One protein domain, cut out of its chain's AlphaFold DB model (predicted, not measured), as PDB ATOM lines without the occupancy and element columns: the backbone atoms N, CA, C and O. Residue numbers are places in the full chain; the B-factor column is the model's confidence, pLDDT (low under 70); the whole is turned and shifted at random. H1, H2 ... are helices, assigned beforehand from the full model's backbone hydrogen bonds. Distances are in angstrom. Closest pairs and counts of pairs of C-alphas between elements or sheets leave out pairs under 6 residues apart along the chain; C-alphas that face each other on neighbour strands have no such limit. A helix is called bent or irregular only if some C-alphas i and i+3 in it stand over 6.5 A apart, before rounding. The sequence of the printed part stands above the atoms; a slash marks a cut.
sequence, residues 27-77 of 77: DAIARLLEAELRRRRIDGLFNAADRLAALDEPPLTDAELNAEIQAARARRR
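AT A GLANCE: This is residues 27 to 77 of the 77 residues of an uncharacterized protein of Chloroflexi bacterium (UniProt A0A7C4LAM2). Two helices that stay apart make an open, unequal V: the long helix H1 is one arm, the shorter H2 is the other, and the link of residues 54 to 61 forms its base. The space between the arms is empty, and there is no core. The printed part has 51 residues with two named helices, H1 then H2, and no named strand; the class is all helix. The whole is extended, with a radius of gyration of the C-alphas of 17.7 A, and its C-alphas span 49 by 33 by 14 A, an outline that is only just flat.

HOW THE PARTS SIT: H1, residues 27 to 53, comes first, and its N-to-C direction has its largest component, 0.92, along z. A short link of 8 residues leads to H2, residues 62 to 75, whose direction has its largest component, -0.97, along y. H1 and H2 are apart, with no C-alpha of the one within 8 A of the other. In H1 and H2 every O i to N i+4 pair is within hydrogen-bond range. Neither helix is bent or irregular.

IN THESE COORDINATES: H1 begins at C-alpha 27, at (-51.118, 30.193, 0.616), and ends at C-alpha 53, at (-50.370, 46.800, 36.103), 39.2 A from first to last C-alpha. H2 runs from C-alpha 62, at (-32.209, 46.962, 40.716), to C-alpha 75, at (-31.295, 26.780, 39.191), a length of 20.3 A.

THE WHOLE: The two C-alphas farthest apart are those of Asp 27 and Ala 63, at 49.9 A. Residues 27 to 59, 61 to 67 and 69 to 77 stand free. The printed part has no cut and ends at Arg 77, the chain's last residue. The mean pLDDT of the printed part is 90.6, and residue 77 alone is under 70.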
ATOM      1  N   ASP A  27     -51.836  28.944   0.348       94.88
ATOM      2  CA  ASP A  27     -51.118  30.193   0.616       94.88
ATOM      3  C   ASP A  27     -51.980  31.224   1.354       94.88
ATOM      4  O   ASP A  27     -51.491  31.935   2.236       94.88
ATOM      5  N   ALA A  28     -53.265  31.336   1.007       95.88
ATOM      6  CA  ALA A  28     -54.173  32.252   1.692       95.88
ATOM      7  C   ALA A  28     -54.460  31.792   3.126       95.88
ATOM      8  O   ALA A  28     -54.390  32.608   4.047       95.88
ATOM      9  N   ILE A  29     -54.690  30.492   3.334       94.88
ATOM     10  CA  ILE A  29     -54.871  29.906   4.667       94.88
ATOM     11  C   ILE A  29     -53.611  30.094   5.520       94.88
ATOM     12  O   ILE A  29     -53.722  30.495   6.678       94.88
ATOM     13  N   ALA A  30     -52.412  29.897   4.959       94.75
ATOM     14  CA  ALA A  30     -51.159  30.148   5.673       94.75
ATOM     15  C   ALA A  30     -51.063  31.604   6.160       94.75
ATOM     16  O   ALA A  30     -50.809  31.848   7.341       94.75
ATOM     17  N   ARG A  31     -51.362  32.577   5.287       95.69
ATOM     18  CA  ARG A  31     -51.381  34.004   5.658       95.69
ATOM     19  C   ARG A  31     -52.423  34.321   6.731       95.69
ATOM     20  O   ARG A  31     -52.135  35.101   7.638       95.69
ATOM     21  N   LEU A  32     -53.613  33.720   6.654       94.62
ATOM     22  CA  LEU A  32     -54.663  33.886   7.665       94.62
ATOM     23  C   LEU A  32     -54.211  33.363   9.036       94.62
ATOM     24  O   LEU A  32     -54.375  34.055  10.042       94.62
ATOM     25  N   LEU A  33     -53.586  32.183   9.079       94.31
ATOM     26  CA  LEU A  33     -53.049  31.605  10.312       94.31
ATOM     27  C   LEU A  33     -51.917  32.459  10.895       94.31
ATOM     28  O   LEU A  33     -51.902  32.724  12.098       94.31
ATOM     29  N   GLU A  34     -50.986  32.936  10.068       95.44
ATOM     30  CA  GLU A  34     -49.902  33.818  10.516       95.44
ATOM     31  C   GLU A  34     -50.419  35.138  11.096       95.44
ATOM     32  O   GLU A  34     -49.924  35.596  12.137       95.44
ATOM     33  N   ALA A  35     -51.409  35.745  10.439       95.38
ATOM     34  CA  ALA A  35     -52.047  36.970  10.899       95.38
ATOM     35  C   ALA A  35     -52.756  36.756  12.242       95.38
ATOM     36  O   ALA A  35     -52.558  37.541  13.171       95.38
ATOM     37  N   GLU A  36     -53.505  35.662  12.386       94.12
ATOM     38  CA  GLU A  36     -54.213  35.344  13.626       94.12
ATOM     39  C   GLU A  36     -53.246  35.036  14.776       94.12
ATOM     40  O   GLU A  36     -53.424  35.529  15.891       94.12
ATOM     41  N   LEU A  37     -52.165  34.295  14.515       93.62
ATOM     42  CA  LEU A  37     -51.112  34.068  15.508       93.62
ATOM     43  C   LEU A  37     -50.447  35.380  15.933       93.62
ATOM     44  O   LEU A  37     -50.126  35.557  17.108       93.62
ATOM     45  N   ARG A  38     -50.229  36.311  14.998       90.75
ATOM     46  CA  ARG A  38     -49.682  37.636  15.312       90.75
ATOM     47  C   ARG A  38     -50.638  38.435  16.189       90.75
ATOM     48  O   ARG A  38     -50.185  38.975  17.194       90.75
ATOM     49  N   ARG A  39     -51.926  38.460  15.844       88.19
ATOM     50  CA  ARG A  39     -52.973  39.128  16.628       88.19
ATOM     51  C   ARG A  39     -53.002  38.597  18.061       88.19
ATOM     52  O   ARG A  39     -52.804  39.361  18.995       88.19
ATOM     53  N   ARG A  40     -53.061  37.273  18.227       86.81
ATOM     54  CA  ARG A  40     -53.071  36.626  19.551       86.81
ATOM     55  C   ARG A  40     -51.810  36.867  20.370       86.81
ATOM     56  O   ARG A  40     -51.890  36.961  21.590       86.81
ATOM     57  N   ARG A  41     -50.636  36.953  19.735       85.50
ATOM     58  CA  ARG A  41     -49.395  37.309  20.445       85.50
ATOM     59  C   ARG A  41     -49.460  38.723  21.013       85.50
ATOM     60  O   ARG A  41     -49.022  38.932  22.139       85.50
ATOM     61  N   ILE A  42     -49.999  39.665  20.242       78.38
ATOM     62  CA  ILE A  42     -50.185  41.053  20.679       78.38
ATOM     63  C   ILE A  42     -51.204  41.105  21.825       78.38
ATOM     64  O   ILE A  42     -50.914  41.689  22.866       78.38
ATOM     65  N   ASP A  43     -52.328  40.401  21.694       80.50
ATOM     66  CA  ASP A  43     -53.339  40.312  22.756       80.50
ATOM     67  C   ASP A  43     -52.773  39.672  24.034       80.50
ATOM     68  O   ASP A  43     -53.122  40.068  25.144       80.50
ATOM     69  N   GLY A  44     -51.875  38.691  23.896       81.38
ATOM     70  CA  GLY A  44     -51.179  38.068  25.019       81.38
ATOM     71  C   GLY A  44     -50.233  39.027  25.742       81.38
ATOM     72  O   GLY A  44     -50.178  39.005  26.972       81.38
ATOM     73  N   LEU A  45     -49.522  39.884  24.999       83.00
ATOM     74  CA  LEU A  45     -48.660  40.917  25.572       83.00
ATOM     75  C   LEU A  45     -49.480  41.933  26.370       83.00
ATOM     76  O   LEU A  45     -49.147  42.192  27.523       83.00
ATOM     77  N   PHE A  46     -50.560  42.463  25.790       85.50
ATOM     78  CA  PHE A  46     -51.399  43.443  26.482       85.50
ATOM     79  C   PHE A  46     -52.118  42.832  27.686       85.50
ATOM     80  O   PHE A  46     -52.034  43.395  28.768       85.50
ATOM     81  N   ASN A  47     -52.661  41.615  27.582       88.50
ATOM     82  CA  ASN A  47     -53.218  40.920  28.752       88.50
ATOM     83  C   ASN A  47     -52.177  40.649  29.851       88.50
ATOM     84  O   ASN A  47     -52.510  40.581  31.033       88.50
ATOM     85  N   ALA A  48     -50.914  40.394  29.496       87.00
ATOM     86  CA  ALA A  48     -49.849  40.257  30.487       87.00
ATOM     87  C   ALA A  48     -49.507  41.605  31.135       87.00
ATOM     88  O   ALA A  48     -49.339  41.653  32.351       87.00
ATOM     89  N   ALA A  49     -49.458  42.681  30.346       85.88
ATOM     90  CA  ALA A  49     -49.229  44.036  30.835       85.88
ATOM     91  C   ALA A  49     -50.362  44.512  31.759       85.88
ATOM     92  O   ALA A  49     -50.073  45.014  32.838       85.88
ATOM     93  N   ASP A  50     -51.623  44.269  31.398       89.75
ATOM     94  CA  ASP A  50     -52.790  44.614  32.219       89.75
ATOM     95  C   ASP A  50     -52.772  43.863  33.555       89.75
ATOM     96  O   ASP A  50     -52.987  44.455  34.610       89.75
ATOM     97  N   ARG A  51     -52.443  42.562  33.535       90.81
ATOM     98  CA  ARG A  51     -52.286  41.768  34.766       90.81
ATOM     99  C   ARG A  51     -51.151  42.277  35.646       90.81
ATOM    100  O   ARG A  51     -51.318  42.285  36.857       90.81
ATOM    101  N   LEU A  52     -50.026  42.685  35.054       88.12
ATOM    102  CA  LEU A  52     -48.893  43.258  35.784       88.12
ATOM    103  C   LEU A  52     -49.249  44.621  36.391       88.12
ATOM    104  O   LEU A  52     -48.930  44.867  37.545       88.12
ATOM    105  N   ALA A  53     -49.938  45.482  35.639       86.50
ATOM    106  CA  ALA A  53     -50.370  46.800  36.103       86.50
ATOM    107  C   ALA A  53     -51.439  46.729  37.206       86.50
ATOM    108  O   ALA A  53     -51.557  47.654  38.002       86.50
ATOM    109  N   ALA A  54     -52.216  45.644  37.253       91.81
ATOM    110  CA  ALA A  54     -53.198  45.394  38.304       91.81
ATOM    111  C   ALA A  54     -52.584  44.875  39.618       91.81
ATOM    112  O   ALA A  54     -53.307  44.769  40.610       91.81
ATOM    113  N   LEU A  55     -51.292  44.523  39.644       90.31
ATOM    114  CA  LEU A  55     -50.611  44.157  40.884       90.31
ATOM    115  C   LEU A  55     -50.334  45.418  41.702       90.31
ATOM    116  O   LEU A  55     -49.663  46.334  41.236       90.31
ATOM    117  N   ASP A  56     -50.809  45.433  42.945       86.69
ATOM    118  CA  ASP A  56     -50.506  46.482  43.926       86.69
ATOM    119  C   ASP A  56     -49.208  46.148  44.678       86.69
ATOM    120  O   ASP A  56     -49.157  46.074  45.906       86.69
ATOM    121  N   GLU A  57     -48.157  45.839  43.917       85.62
ATOM    122  CA  GLU A  57     -46.832  45.527  44.444       85.62
ATOM    123  C   GLU A  57     -45.834  46.600  44.000       85.62
ATOM    124  O   GLU A  57     -45.818  46.991  42.826       85.62
ATOM    125  N   PRO A  58     -44.980  47.100  44.910       86.50
ATOM    126  CA  PRO A  58     -43.944  48.041  44.529       86.50
ATOM    127  C   PRO A  58     -42.949  47.368  43.570       86.50
ATOM    128  O   PRO A  58     -42.644  46.181  43.722       86.50
ATOM    129  N   PRO A  59     -42.400  48.111  42.595       86.06
ATOM    130  CA  PRO A  59     -41.367  47.572  41.729       86.06
ATOM    131  C   PRO A  59     -40.133  47.192  42.556       86.06
ATOM    132  O   PRO A  59     -39.729  47.926  43.461       86.06
ATOM    133  N   LEU A  60     -39.521  46.057  42.214       91.19
ATOM    134  CA  LEU A  60     -38.246  45.636  42.794       91.19
ATOM    135  C   LEU A  60     -37.167  46.692  42.542       91.19
ATOM    136  O   LEU A  60     -37.117  47.310  41.475       91.19
ATOM    137  N   THR A  61     -36.249  46.841  43.494       94.75
ATOM    138  CA  THR A  61     -35.018  47.597  43.257       94.75
ATOM    139  C   THR A  61     -34.101  46.848  42.286       94.75
ATOM    140  O   THR A  61     -34.145  45.620  42.172       94.75
ATOM    141  N   ASP A  62     -33.190  47.568  41.628       94.50
ATOM    142  CA  ASP A  62     -32.209  46.962  40.716       94.50
ATOM    143  C   ASP A  62     -31.356  45.874  41.392       94.50
ATOM    144  O   ASP A  62     -30.946  44.899  40.755       94.50
ATOM    145  N   ALA A  63     -31.075  46.029  42.689       95.94
ATOM    146  CA  ALA A  63     -30.306  45.062  43.463       95.94
ATOM    147  C   ALA A  63     -31.095  43.761  43.687       95.94
ATOM    148  O   ALA A  63     -30.561  42.672  43.458       95.94
ATOM    149  N   GLU A  64     -32.365  43.870  44.079       95.12
ATOM    150  CA  GLU A  64     -33.261  42.724  44.283       95.12
ATOM    151  C   GLU A  64     -33.534  41.992  42.966       95.12
ATOM    152  O   GLU A  64     -33.433  40.764  42.906       95.12
ATOM    153  N   LEU A  65     -33.777  42.735  41.882       94.19
ATOM    154  CA  LEU A  65     -33.968  42.167  40.549       94.19
ATOM    155  C   LEU A  65     -32.737  41.374  40.092       94.19
ATOM    156  O   LEU A  65     -32.857  40.251  39.596       94.19
ATOM    157  N   ASN A  66     -31.537  41.931  40.276       95.81
ATOM    158  CA  ASN A  66     -30.300  41.241  39.917       95.81
ATOM    159  C   ASN A  66     -30.087  39.971  40.744       95.81
ATOM    160  O   ASN A  66     -29.681  38.950  40.181       95.81
ATOM    161  N   ALA A  67     -30.374  40.006  42.048       96.38
ATOM    162  CA  ALA A  67     -30.278  38.828  42.906       96.38
ATOM    163  C   ALA A  67     -31.203  37.697  42.416       96.38
ATOM    164  O   ALA A  67     -30.748  36.558  42.264       96.38
ATOM    165  N   GLU A  68     -32.453  38.017  42.067       94.19
ATOM    166  CA  GLU A  68     -33.421  37.030  41.570       94.19
ATOM    167  C   GLU A  68     -33.007  36.449  40.206       94.19
ATOM    168  O   GLU A  68     -33.041  35.230  40.005       94.19
ATOM    169  N   ILE A  69     -32.515  37.284  39.280       95.38
ATOM    170  CA  ILE A  69     -32.009  36.825  37.973       95.38
ATOM    171  C   ILE A  69     -30.858  35.826  38.148       95.38
ATOM    172  O   ILE A  69     -30.812  34.806  37.448       95.38
ATOM    173  N   GLN A  70     -29.915  36.095  39.057       96.69
ATOM    174  CA  GLN A  70     -28.791  35.186  39.294       96.69
ATOM    175  C   GLN A  70     -29.250  33.870  39.927       96.69
ATOM    176  O   GLN A  70     -28.822  32.803  39.477       96.69
ATOM    177  N   ALA A  71     -30.169  33.920  40.896       96.19
ATOM    178  CA  ALA A  71     -30.749  32.726  41.506       96.19
ATOM    179  C   ALA A  71     -31.473  31.847  40.469       96.19
ATOM    180  O   ALA A  71     -31.242  30.637  40.402       96.19
ATOM    181  N   ALA A  72     -32.291  32.447  39.598       95.88
ATOM    182  CA  ALA A  72     -32.994  31.735  38.532       95.88
ATOM    183  C   ALA A  72     -32.033  31.071  37.528       95.88
ATOM    184  O   ALA A  72     -32.268  29.943  37.089       95.88
ATOM    185  N   ARG A  73     -30.929  31.744  37.180       95.69
ATOM    186  CA  ARG A  73     -29.887  31.191  36.299       95.69
ATOM    187  C   ARG A  73     -29.129  30.040  36.946       95.69
ATOM    188  O   ARG A  73     -28.823  29.078  36.251       95.69
ATOM    189  N   ALA A  74     -28.828  30.131  38.239       96.00
ATOM    190  CA  ALA A  74     -28.161  29.060  38.975       96.00
ATOM    191  C   ALA A  74     -29.019  27.786  39.025       96.00
ATOM    192  O   ALA A  74     -28.487  26.704  38.820       96.00
ATOM    193  N   ARG A  75     -30.345  27.915  39.195       93.94
ATOM    194  CA  ARG A  75     -31.295  26.780  39.191       93.94
ATOM    195  C   ARG A  75     -31.457  26.083  37.831       93.94
ATOM    196  O   ARG A  75     -31.993  24.984  37.785       93.94
ATOM    197  N   ARG A  76     -31.081  26.737  36.723       86.62
ATOM    198  CA  ARG A  76     -31.173  26.182  35.357       86.62
ATOM    199  C   ARG A  76     -29.903  25.457  34.893       86.62
ATOM    200  O   ARG A  76     -29.912  24.936  33.780       86.62
ATOM    201  N   ARG A  77     -28.824  25.488  35.679       65.44
ATOM    202  CA  ARG A  77     -27.579  24.750  35.416       65.44
ATOM    203  C   ARG A  77     -27.607  23.420  36.148       65.44
ATOM    204  O   ARG A  77     -27.045  22.466  35.577       65.44
TER     205      ARG A  77